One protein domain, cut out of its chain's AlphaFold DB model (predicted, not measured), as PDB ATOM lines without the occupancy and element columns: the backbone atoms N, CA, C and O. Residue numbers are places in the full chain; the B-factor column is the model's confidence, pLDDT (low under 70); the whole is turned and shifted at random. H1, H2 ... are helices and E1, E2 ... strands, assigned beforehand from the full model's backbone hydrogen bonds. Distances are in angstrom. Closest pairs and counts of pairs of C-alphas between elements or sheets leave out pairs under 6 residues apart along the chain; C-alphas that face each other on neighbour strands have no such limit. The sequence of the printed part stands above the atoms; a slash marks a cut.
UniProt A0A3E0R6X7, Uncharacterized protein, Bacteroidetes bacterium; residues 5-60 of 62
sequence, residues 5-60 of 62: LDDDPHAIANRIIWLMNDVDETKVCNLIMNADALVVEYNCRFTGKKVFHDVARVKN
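Overview. This is residues 5 to 60 of the 62 residues of an uncharacterized protein of Bacteroidetes bacterium (UniProt A0A3E0R6X7). A narrow, twisted sheet of three strands has one helix, H1, over one face, and its other face is bare: two layers. The printed part has 56 residues, of mixed class, with one named helix and three named strands, in the order H1 E1 E2 E3. The sheet, E1 - E2 - E3, is a meander, each strand the antiparallel neighbour of the one before. The whole is compact, with a radius of gyration of the C-alphas of 11.7 A, yet elongated, spanning 35 by 21 by 13 A.

Along the chain. Find E2 at residues 37 to 43, 19.0 A long, and E1 at residues 30 to 33. E3, residues 50 to 59, 25.5 A, bends by 59 degrees at Val 55 and ends at C-alpha 59 (52.198, -5.606, 13.368). H1, residues 9 to 22, runs 20.0 A from C-alpha 9 at (61.262, -8.042, 23.128).

Arrangement. In hairpin E2 and E3, look for N 40 and O 53, 2.9 A apart, within hydrogen-bond range; in hairpin E1 and E2, for N 39 and O 32, 2.8 A. H1 is on the sheet, at a height of 9.6 A, over E2 and E3. On the local plane it runs along the strands, at 5 degrees to E3. The closest C-alphas of H1 and E3 are Ile 12 and Val 55, 6.3 A. In H1 every O i to N i+4 pair is within hydrogen-bond range.

Size, cuts and confidence. The farthest C-alphas, Phe 46 and Asn 60, are 35.9 A apart. The printed part has no cut and no long link. Find pLDDT under 70 at residues 6, 23 to 28 and 60.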
ATOM      1  N   LEU A   5      56.178  -8.413  16.232       74.81
ATOM      2  CA  LEU A   5      55.494  -7.789  17.362       74.81
ATOM      3  C   LEU A   5      55.885  -6.311  17.451       74.81
ATOM      4  O   LEU A   5      57.023  -5.950  17.156       74.81
ATOM      5  N   ASP A   6      54.930  -5.464  17.832       68.62
ATOM      6  CA  ASP A   6      55.109  -4.006  17.913       68.62
ATOM      7  C   ASP A   6      56.072  -3.547  19.015       68.62
ATOM      8  O   ASP A   6      56.658  -2.468  18.922       68.62
ATOM      9  N   ASP A   7      56.211  -4.361  20.057       76.31
ATOM     10  CA  ASP A   7      56.908  -4.011  21.285       76.31
ATOM     11  C   ASP A   7      58.348  -4.540  21.320       76.31
ATOM     12  O   ASP A   7      58.674  -5.583  20.749       76.31
ATOM     13  N   ASP A   8      59.204  -3.833  22.064       84.62
ATOM     14  CA  ASP A   8      60.549  -4.302  22.392       84.62
ATOM     15  C   ASP A   8      60.492  -5.702  23.052       84.62
ATOM     16  O   ASP A   8      59.734  -5.893  24.012       84.62
ATOM     17  N   PRO A   9      61.300  -6.680  22.598       84.19
ATOM     18  CA  PRO A   9      61.262  -8.042  23.128       84.19
ATOM     19  C   PRO A   9      61.458  -8.148  24.648       84.19
ATOM     20  O   PRO A   9      60.856  -9.024  25.272       84.19
ATOM     21  N   HIS A  10      62.244  -7.261  25.273       85.00
ATOM     22  CA  HIS A  10      62.426  -7.266  26.728       85.00
ATOM     23  C   HIS A  10      61.174  -6.761  27.444       85.00
ATOM     24  O   HIS A  10      60.792  -7.310  28.478       85.00
ATOM     25  N   ALA A  11      60.496  -5.751  26.892       87.25
ATOM     26  CA  ALA A  11      59.220  -5.283  27.427       87.25
ATOM     27  C   ALA A  11      58.153  -6.389  27.385       87.25
ATOM     28  O   ALA A  11      57.421  -6.570  28.360       87.25
ATOM     29  N   ILE A  12      58.102  -7.164  26.298       88.25
ATOM     30  CA  ILE A  12      57.205  -8.321  26.155       88.25
ATOM     31  C   ILE A  12      57.538  -9.389  27.203       88.25
ATOM     32  O   ILE A  12      56.650  -9.829  27.934       88.25
ATOM     33  N   ALA A  13      58.814  -9.768  27.325       86.44
ATOM     34  CA  ALA A  13      59.261 -10.766  28.297       86.44
ATOM     35  C   ALA A  13      58.922 -10.362  29.743       86.44
ATOM     36  O   ALA A  13      58.387 -11.171  30.499       86.44
ATOM     37  N   ASN A  14      59.147  -9.096  30.110       87.38
ATOM     38  CA  ASN A  14      58.824  -8.579  31.441       87.38
ATOM     39  C   ASN A  14      57.322  -8.644  31.750       87.38
ATOM     40  O   ASN A  14      56.946  -8.994  32.867       87.38
ATOM     41  N   ARG A  15      56.454  -8.350  30.772       87.00
ATOM     42  CA  ARG A  15      54.995  -8.465  30.946       87.00
ATOM     43  C   ARG A  15      54.564  -9.915  31.151       87.00
ATOM     44  O   ARG A  15      53.737 -10.169  32.020       87.00
ATOM     45  N   ILE A  16      55.139 -10.857  30.398       86.25
ATOM     46  CA  ILE A  16      54.866 -12.293  30.574       86.25
ATOM     47  C   ILE A  16      55.287 -12.738  31.972       86.25
ATOM     48  O   ILE A  16      54.482 -13.341  32.668       86.25
ATOM     49  N   ILE A  17      56.505 -12.401  32.410       85.62
ATOM     50  CA  ILE A  17      57.005 -12.754  33.748       85.62
ATOM     51  C   ILE A  17      56.098 -12.173  34.835       85.62
ATOM     52  O   ILE A  17      55.735 -12.876  35.773       85.62
ATOM     53  N   TRP A  18      55.703 -10.905  34.705       85.38
ATOM     54  CA  TRP A  18      54.810 -10.266  35.667       85.38
ATOM     55  C   TRP A  18      53.450 -10.970  35.737       85.38
ATOM     56  O   TRP A  18      53.002 -11.313  36.826       85.38
ATOM     57  N   LEU A  19      52.841 -11.265  34.582       82.44
ATOM     58  CA  LEU A  19      51.584 -12.012  34.511       82.44
ATOM     59  C   LEU A  19      51.726 -13.426  35.082       82.44
ATOM     60  O   LEU A  19      50.859 -13.868  35.820       82.44
ATOM     61  N   MET A  20      52.813 -14.133  34.780       79.50
ATOM     62  CA  MET A  20      53.050 -15.482  35.298       79.50
ATOM     63  C   MET A  20      53.309 -15.501  36.808       79.50
ATOM     64  O   MET A  20      52.943 -16.469  37.458       79.50
ATOM     65  N   ASN A  21      53.907 -14.450  37.373       80.56
ATOM     66  CA  ASN A  21      54.102 -14.333  38.821       80.56
ATOM     67  C   ASN A  21      52.815 -13.923  39.556       80.56
ATOM     68  O   ASN A  21      52.601 -14.337  40.692       80.56
ATOM     69  N   ASP A  22      51.966 -13.101  38.932       74.19
ATOM     70  CA  ASP A  22      50.655 -12.718  39.478       74.19
ATOM     71  C   ASP A  22      49.666 -13.900  39.445       74.19
ATOM     72  O   ASP A  22      48.842 -14.115  40.339       74.19
ATOM     73  N   VAL A  23      49.783 -14.734  38.414       69.75
ATOM     74  CA  VAL A  23      48.970 -15.926  38.213       69.75
ATOM     75  C   VAL A  23      49.633 -17.111  38.926       69.75
ATOM     76  O   VAL A  23      50.426 -17.812  38.323       69.75
ATOM     77  N   ASP A  24      49.276 -17.326  40.202       68.44
ATOM     78  CA  ASP A  24      49.597 -18.496  41.065       68.44
ATOM     79  C   ASP A  24      50.269 -19.692  40.338       68.44
ATOM     80  O   ASP A  24      49.668 -20.275  39.429       68.44
ATOM     81  N   GLU A  25      51.468 -20.087  40.798       57.34
ATOM     82  CA  GLU A  25      52.400 -21.091  40.230       57.34
ATOM     83  C   GLU A  25      51.768 -22.449  39.865       57.34
ATOM     84  O   GLU A  25      52.320 -23.228  39.088       57.34
ATOM     85  N   THR A  26      50.589 -22.750  40.412       57.72
ATOM     86  CA  THR A  26      49.826 -23.974  40.129       57.72
ATOM     87  C   THR A  26      49.034 -23.938  38.817       57.72
ATOM     88  O   THR A  26      48.434 -24.943  38.422       57.72
ATOM     89  N   LYS A  27      48.998 -22.797  38.124       62.62
ATOM     90  CA  LYS A  27      48.209 -22.615  36.902       62.62
ATOM     91  C   LYS A  27      49.054 -22.841  35.656       62.62
ATOM     92  O   LYS A  27      50.032 -22.150  35.397       62.62
ATOM     93  N   VAL A  28      48.596 -23.767  34.816       63.53
ATOM     94  CA  VAL A  28      49.095 -23.918  33.446       63.53
ATOM     95  C   VAL A  28      48.775 -22.634  32.679       63.53
ATOM     96  O   VAL A  28      47.614 -22.376  32.356       63.53
ATOM     97  N   CYS A  29      49.801 -21.822  32.435       77.81
ATOM     98  CA  CYS A  29      49.724 -20.658  31.562       77.81
ATOM     99  C   CYS A  29      50.180 -21.069  30.164       77.81
ATOM    100  O   CYS A  29      51.278 -21.603  30.003       77.81
ATOM    101  N   ASN A  30      49.352 -20.813  29.156       86.06
ATOM    102  CA  ASN A  30      49.715 -21.031  27.761       86.06
ATOM    103  C   ASN A  30      50.025 -19.690  27.104       86.06
ATOM    104  O   ASN A  30      49.252 -18.740  27.220       86.06
ATOM    105  N   LEU A  31      51.143 -19.628  26.384       87.56
ATOM    106  CA  LEU A  31      51.464 -18.496  25.528       87.56
ATOM    107  C   LEU A  31      50.985 -18.807  24.110       87.56
ATOM    108  O   LEU A  31      51.424 -19.787  23.505       87.56
ATOM    109  N   ILE A  32      50.071 -17.992  23.591       89.38
ATOM    110  CA  ILE A  32      49.399 -18.228  22.312       89.38
ATOM    111  C   ILE A  32      49.566 -16.999  21.429       89.38
ATOM    112  O   ILE A  32      49.309 -15.876  21.851       89.38
ATOM    113  N   MET A  33      49.964 -17.217  20.178       85.94
ATOM    114  CA  MET A  33      49.921 -16.189  19.143       85.94
ATOM    115  C   MET A  33      48.604 -16.322  18.376       85.94
ATOM    116  O   MET A  33      48.351 -17.371  17.781       85.94
ATOM    117  N   ASN A  34      47.768 -15.286  18.390       83.88
ATOM    118  CA  ASN A  34      46.599 -15.196  17.514       83.88
ATOM    119  C   ASN A  34      46.896 -14.264  16.319       83.88
ATOM    120  O   ASN A  34      48.038 -13.858  16.114       83.88
ATOM    121  N   ALA A  35      45.888 -13.968  15.492       81.31
ATOM    122  CA  ALA A  35      46.071 -13.136  14.300       81.31
ATOM    123  C   ALA A  35      46.496 -11.686  14.613       81.31
ATOM    124  O   ALA A  35      47.158 -11.063  13.788       81.31
ATOM    125  N   ASP A  36      46.153 -11.174  15.799       84.19
ATOM    126  CA  ASP A  36      46.269  -9.756  16.156       84.19
ATOM    127  C   ASP A  36      47.250  -9.490  17.311       84.19
ATOM    128  O   ASP A  36      47.675  -8.351  17.513       84.19
ATOM    129  N   ALA A  37      47.585 -10.504  18.112       87.25
ATOM    130  CA  ALA A  37      48.322 -10.356  19.359       87.25
ATOM    131  C   ALA A  37      48.995 -11.652  19.847       87.25
ATOM    132  O   ALA A  37      48.530 -12.773  19.622       87.25
ATOM    133  N   LEU A  38      50.059 -11.461  20.624       89.31
ATOM    134  CA  LEU A  38      50.578 -12.441  21.567       89.31
ATOM    135  C   LEU A  38      49.775 -12.342  22.867       89.31
ATOM    136  O   LEU A  38      49.706 -11.272  23.474       89.31
ATOM    137  N   VAL A  39      49.194 -13.457  23.296       90.69
ATOM    138  CA  VAL A  39      48.266 -13.541  24.426       90.69
ATOM    139  C   VAL A  39      48.748 -14.588  25.424       90.69
ATOM    140  O   VAL A  39      49.196 -15.671  25.041       90.69
ATOM    141  N   VAL A  40      48.617 -14.285  26.714       88.94
ATOM    142  CA  VAL A  40      48.737 -15.275  27.790       88.94
ATOM    143  C   VAL A  40      47.342 -15.750  28.177       88.94
ATOM    144  O   VAL A  40      46.470 -14.948  28.518       88.94
ATOM    145  N   GLU A  41      47.136 -17.062  28.128       88.88
ATOM    146  CA  GLU A  41      45.916 -17.741  28.563       88.88
ATOM    147  C   GLU A  41      46.153 -18.448  29.901       88.88
ATOM    148  O   GLU A  41      47.115 -19.205  30.043       88.88
ATOM    149  N   TYR A  42      45.240 -18.268  30.859       85.31
ATOM    150  CA  TYR A  42      45.235 -19.013  32.123       85.31
ATOM    151  C   TYR A  42      43.817 -19.226  32.675       85.31
ATOM    152  O   TYR A  42      42.868 -18.537  32.299       85.31
ATOM    153  N   ASN A  43      43.654 -20.163  33.615       84.38
ATOM    154  CA  ASN A  43      42.388 -20.365  34.331       84.38
ATOM    155  C   ASN A  43      42.328 -19.513  35.609       84.38
ATOM    156  O   ASN A  43      43.162 -19.641  36.511       84.38
ATOM    157  N   CYS A  44      41.315 -18.655  35.734       79.06
ATOM    158  CA  CYS A  44      41.078 -17.888  36.951       79.06
ATOM    159  C   CYS A  44      40.454 -18.777  38.035       79.06
ATOM    160  O   CYS A  44      39.386 -19.351  37.847       79.06
ATOM    161  N   ARG A  45      41.099 -18.855  39.204       74.06
ATOM    162  CA  ARG A  45      40.662 -19.695  40.332       74.06
ATOM    163  C   ARG A  45      39.352 -19.216  40.962       74.06
ATOM    164  O   ARG A  45      38.561 -20.036  41.407       74.06
ATOM    165  N   PHE A  46      39.124 -17.904  40.991       79.81
ATOM    166  CA  PHE A  46      37.934 -17.317  41.611       79.81
ATOM    167  C   PHE A  46      36.678 -17.535  40.771       79.81
ATOM    168  O   PHE A  46      35.595 -17.733  41.312       79.81
ATOM    169  N   THR A  47      36.820 -17.493  39.446       84.81
ATOM    170  CA  THR A  47      35.686 -17.595  38.520       84.81
ATOM    171  C   THR A  47      35.581 -18.963  37.852       84.81
ATOM    172  O   THR A  47      34.548 -19.258  37.258       84.81
ATOM    173  N   GLY A  48      36.637 -19.782  37.905       82.75
ATOM    174  CA  GLY A  48      36.759 -21.044  37.171       82.75
ATOM    175  C   GLY A  48      36.850 -20.877  35.650       82.75
ATOM    176  O   GLY A  48      36.788 -21.865  34.924       82.75
ATOM    177  N   LYS A  49      36.954 -19.640  35.147       85.62
ATOM    178  CA  LYS A  49      36.923 -19.329  33.711       85.62
ATOM    179  C   LYS A  49      38.324 -19.114  33.156       85.62
ATOM    180  O   LYS A  49      39.207 -18.624  33.860       85.62
ATOM    181  N   LYS A  50      38.490 -19.403  31.866       87.06
ATOM    182  CA  LYS A  50      39.665 -18.986  31.095       87.06
ATOM    183  C   LYS A  50      39.709 -17.465  30.976       87.06
ATOM    184  O   LYS A  50      38.682 -16.834  30.719       87.06
ATOM    185  N   VAL A  51      40.896 -16.903  31.153       87.06
ATOM    186  CA  VAL A  51      41.204 -15.482  30.998       87.06
ATOM    187  C   VAL A  51      42.316 -15.346  29.967       87.06
ATOM    188  O   VAL A  51      43.229 -16.169  29.922       87.06
ATOM    189  N   PHE A  52      42.215 -14.305  29.147       88.81
ATOM    190  CA  PHE A  52      43.139 -13.992  28.065       88.81
ATOM    191  C   PHE A  52      43.673 -12.578  28.288       88.81
ATOM    192  O   PHE A  52      42.879 -11.644  28.404       88.81
ATOM    193  N   HIS A  53      44.994 -12.426  28.372       87.94
ATOM    194  CA  HIS A  53      45.647 -11.124  28.498       87.94
ATOM    195  C   HIS A  53      46.551 -10.855  27.301       87.94
ATOM    196  O   HIS A  53      47.500 -11.602  27.056       87.94
ATOM    197  N   ASP A  54      46.268  -9.765  26.591       89.19
ATOM    198  CA  ASP A  54      47.124  -9.253  25.525       89.19
ATOM    199  C   ASP A  54      48.480  -8.833  26.108       89.19
ATOM    200  O   ASP A  54      48.549  -8.036  27.047       89.19
ATOM    201  N   VAL A  55      49.563  -9.350  25.534       88.50
ATOM    202  CA  VAL A  55      50.938  -9.013  25.925       88.50
ATOM    203  C   VAL A  55      51.583  -8.083  24.910       88.50
ATOM    204  O   VAL A  55      52.265  -7.139  25.302       88.50
ATOM    205  N   ALA A  56      51.377  -8.349  23.620       88.62
ATOM    206  CA  ALA A  56      51.919  -7.562  22.518       88.62
ATOM    207  C   ALA A  56      51.013  -7.677  21.291       88.62
ATOM    208  O   ALA A  56      50.389  -8.717  21.088       88.62
ATOM    209  N   ARG A  57      50.961  -6.638  20.455       86.69
ATOM    210  CA  ARG A  57      50.201  -6.649  19.197       86.69
ATOM    211  C   ARG A  57      51.066  -7.135  18.038       86.69
ATOM    212  O   ARG A  57      52.270  -6.875  17.999       86.69
ATOM    213  N   VAL A  58      50.441  -7.859  17.113       84.81
ATOM    214  CA  VAL A  58      51.041  -8.253  15.839       84.81
ATOM    215  C   VAL A  58      50.950  -7.073  14.885       84.81
ATOM    216  O   VAL A  58      49.868  -6.561  14.596       84.81
ATOM    217  N   LYS A  59      52.099  -6.660  14.364       76.06
ATOM    218  CA  LYS A  59      52.198  -5.606  13.368       76.06
ATOM    219  C   LYS A  59      51.979  -6.221  11.991       76.06
ATOM    220  O   LYS A  59      52.817  -6.977  11.494       76.06
ATOM    221  N   ASN A  60      50.866  -5.881  11.348       63.44
ATOM    222  CA  ASN A  60      50.691  -6.203   9.937       63.44
ATOM    223  C   ASN A  60      51.637  -5.317   9.124       63.44
ATOM    224  O   ASN A  60      51.451  -4.104   9.037       63.44
TER     225      ASN A  60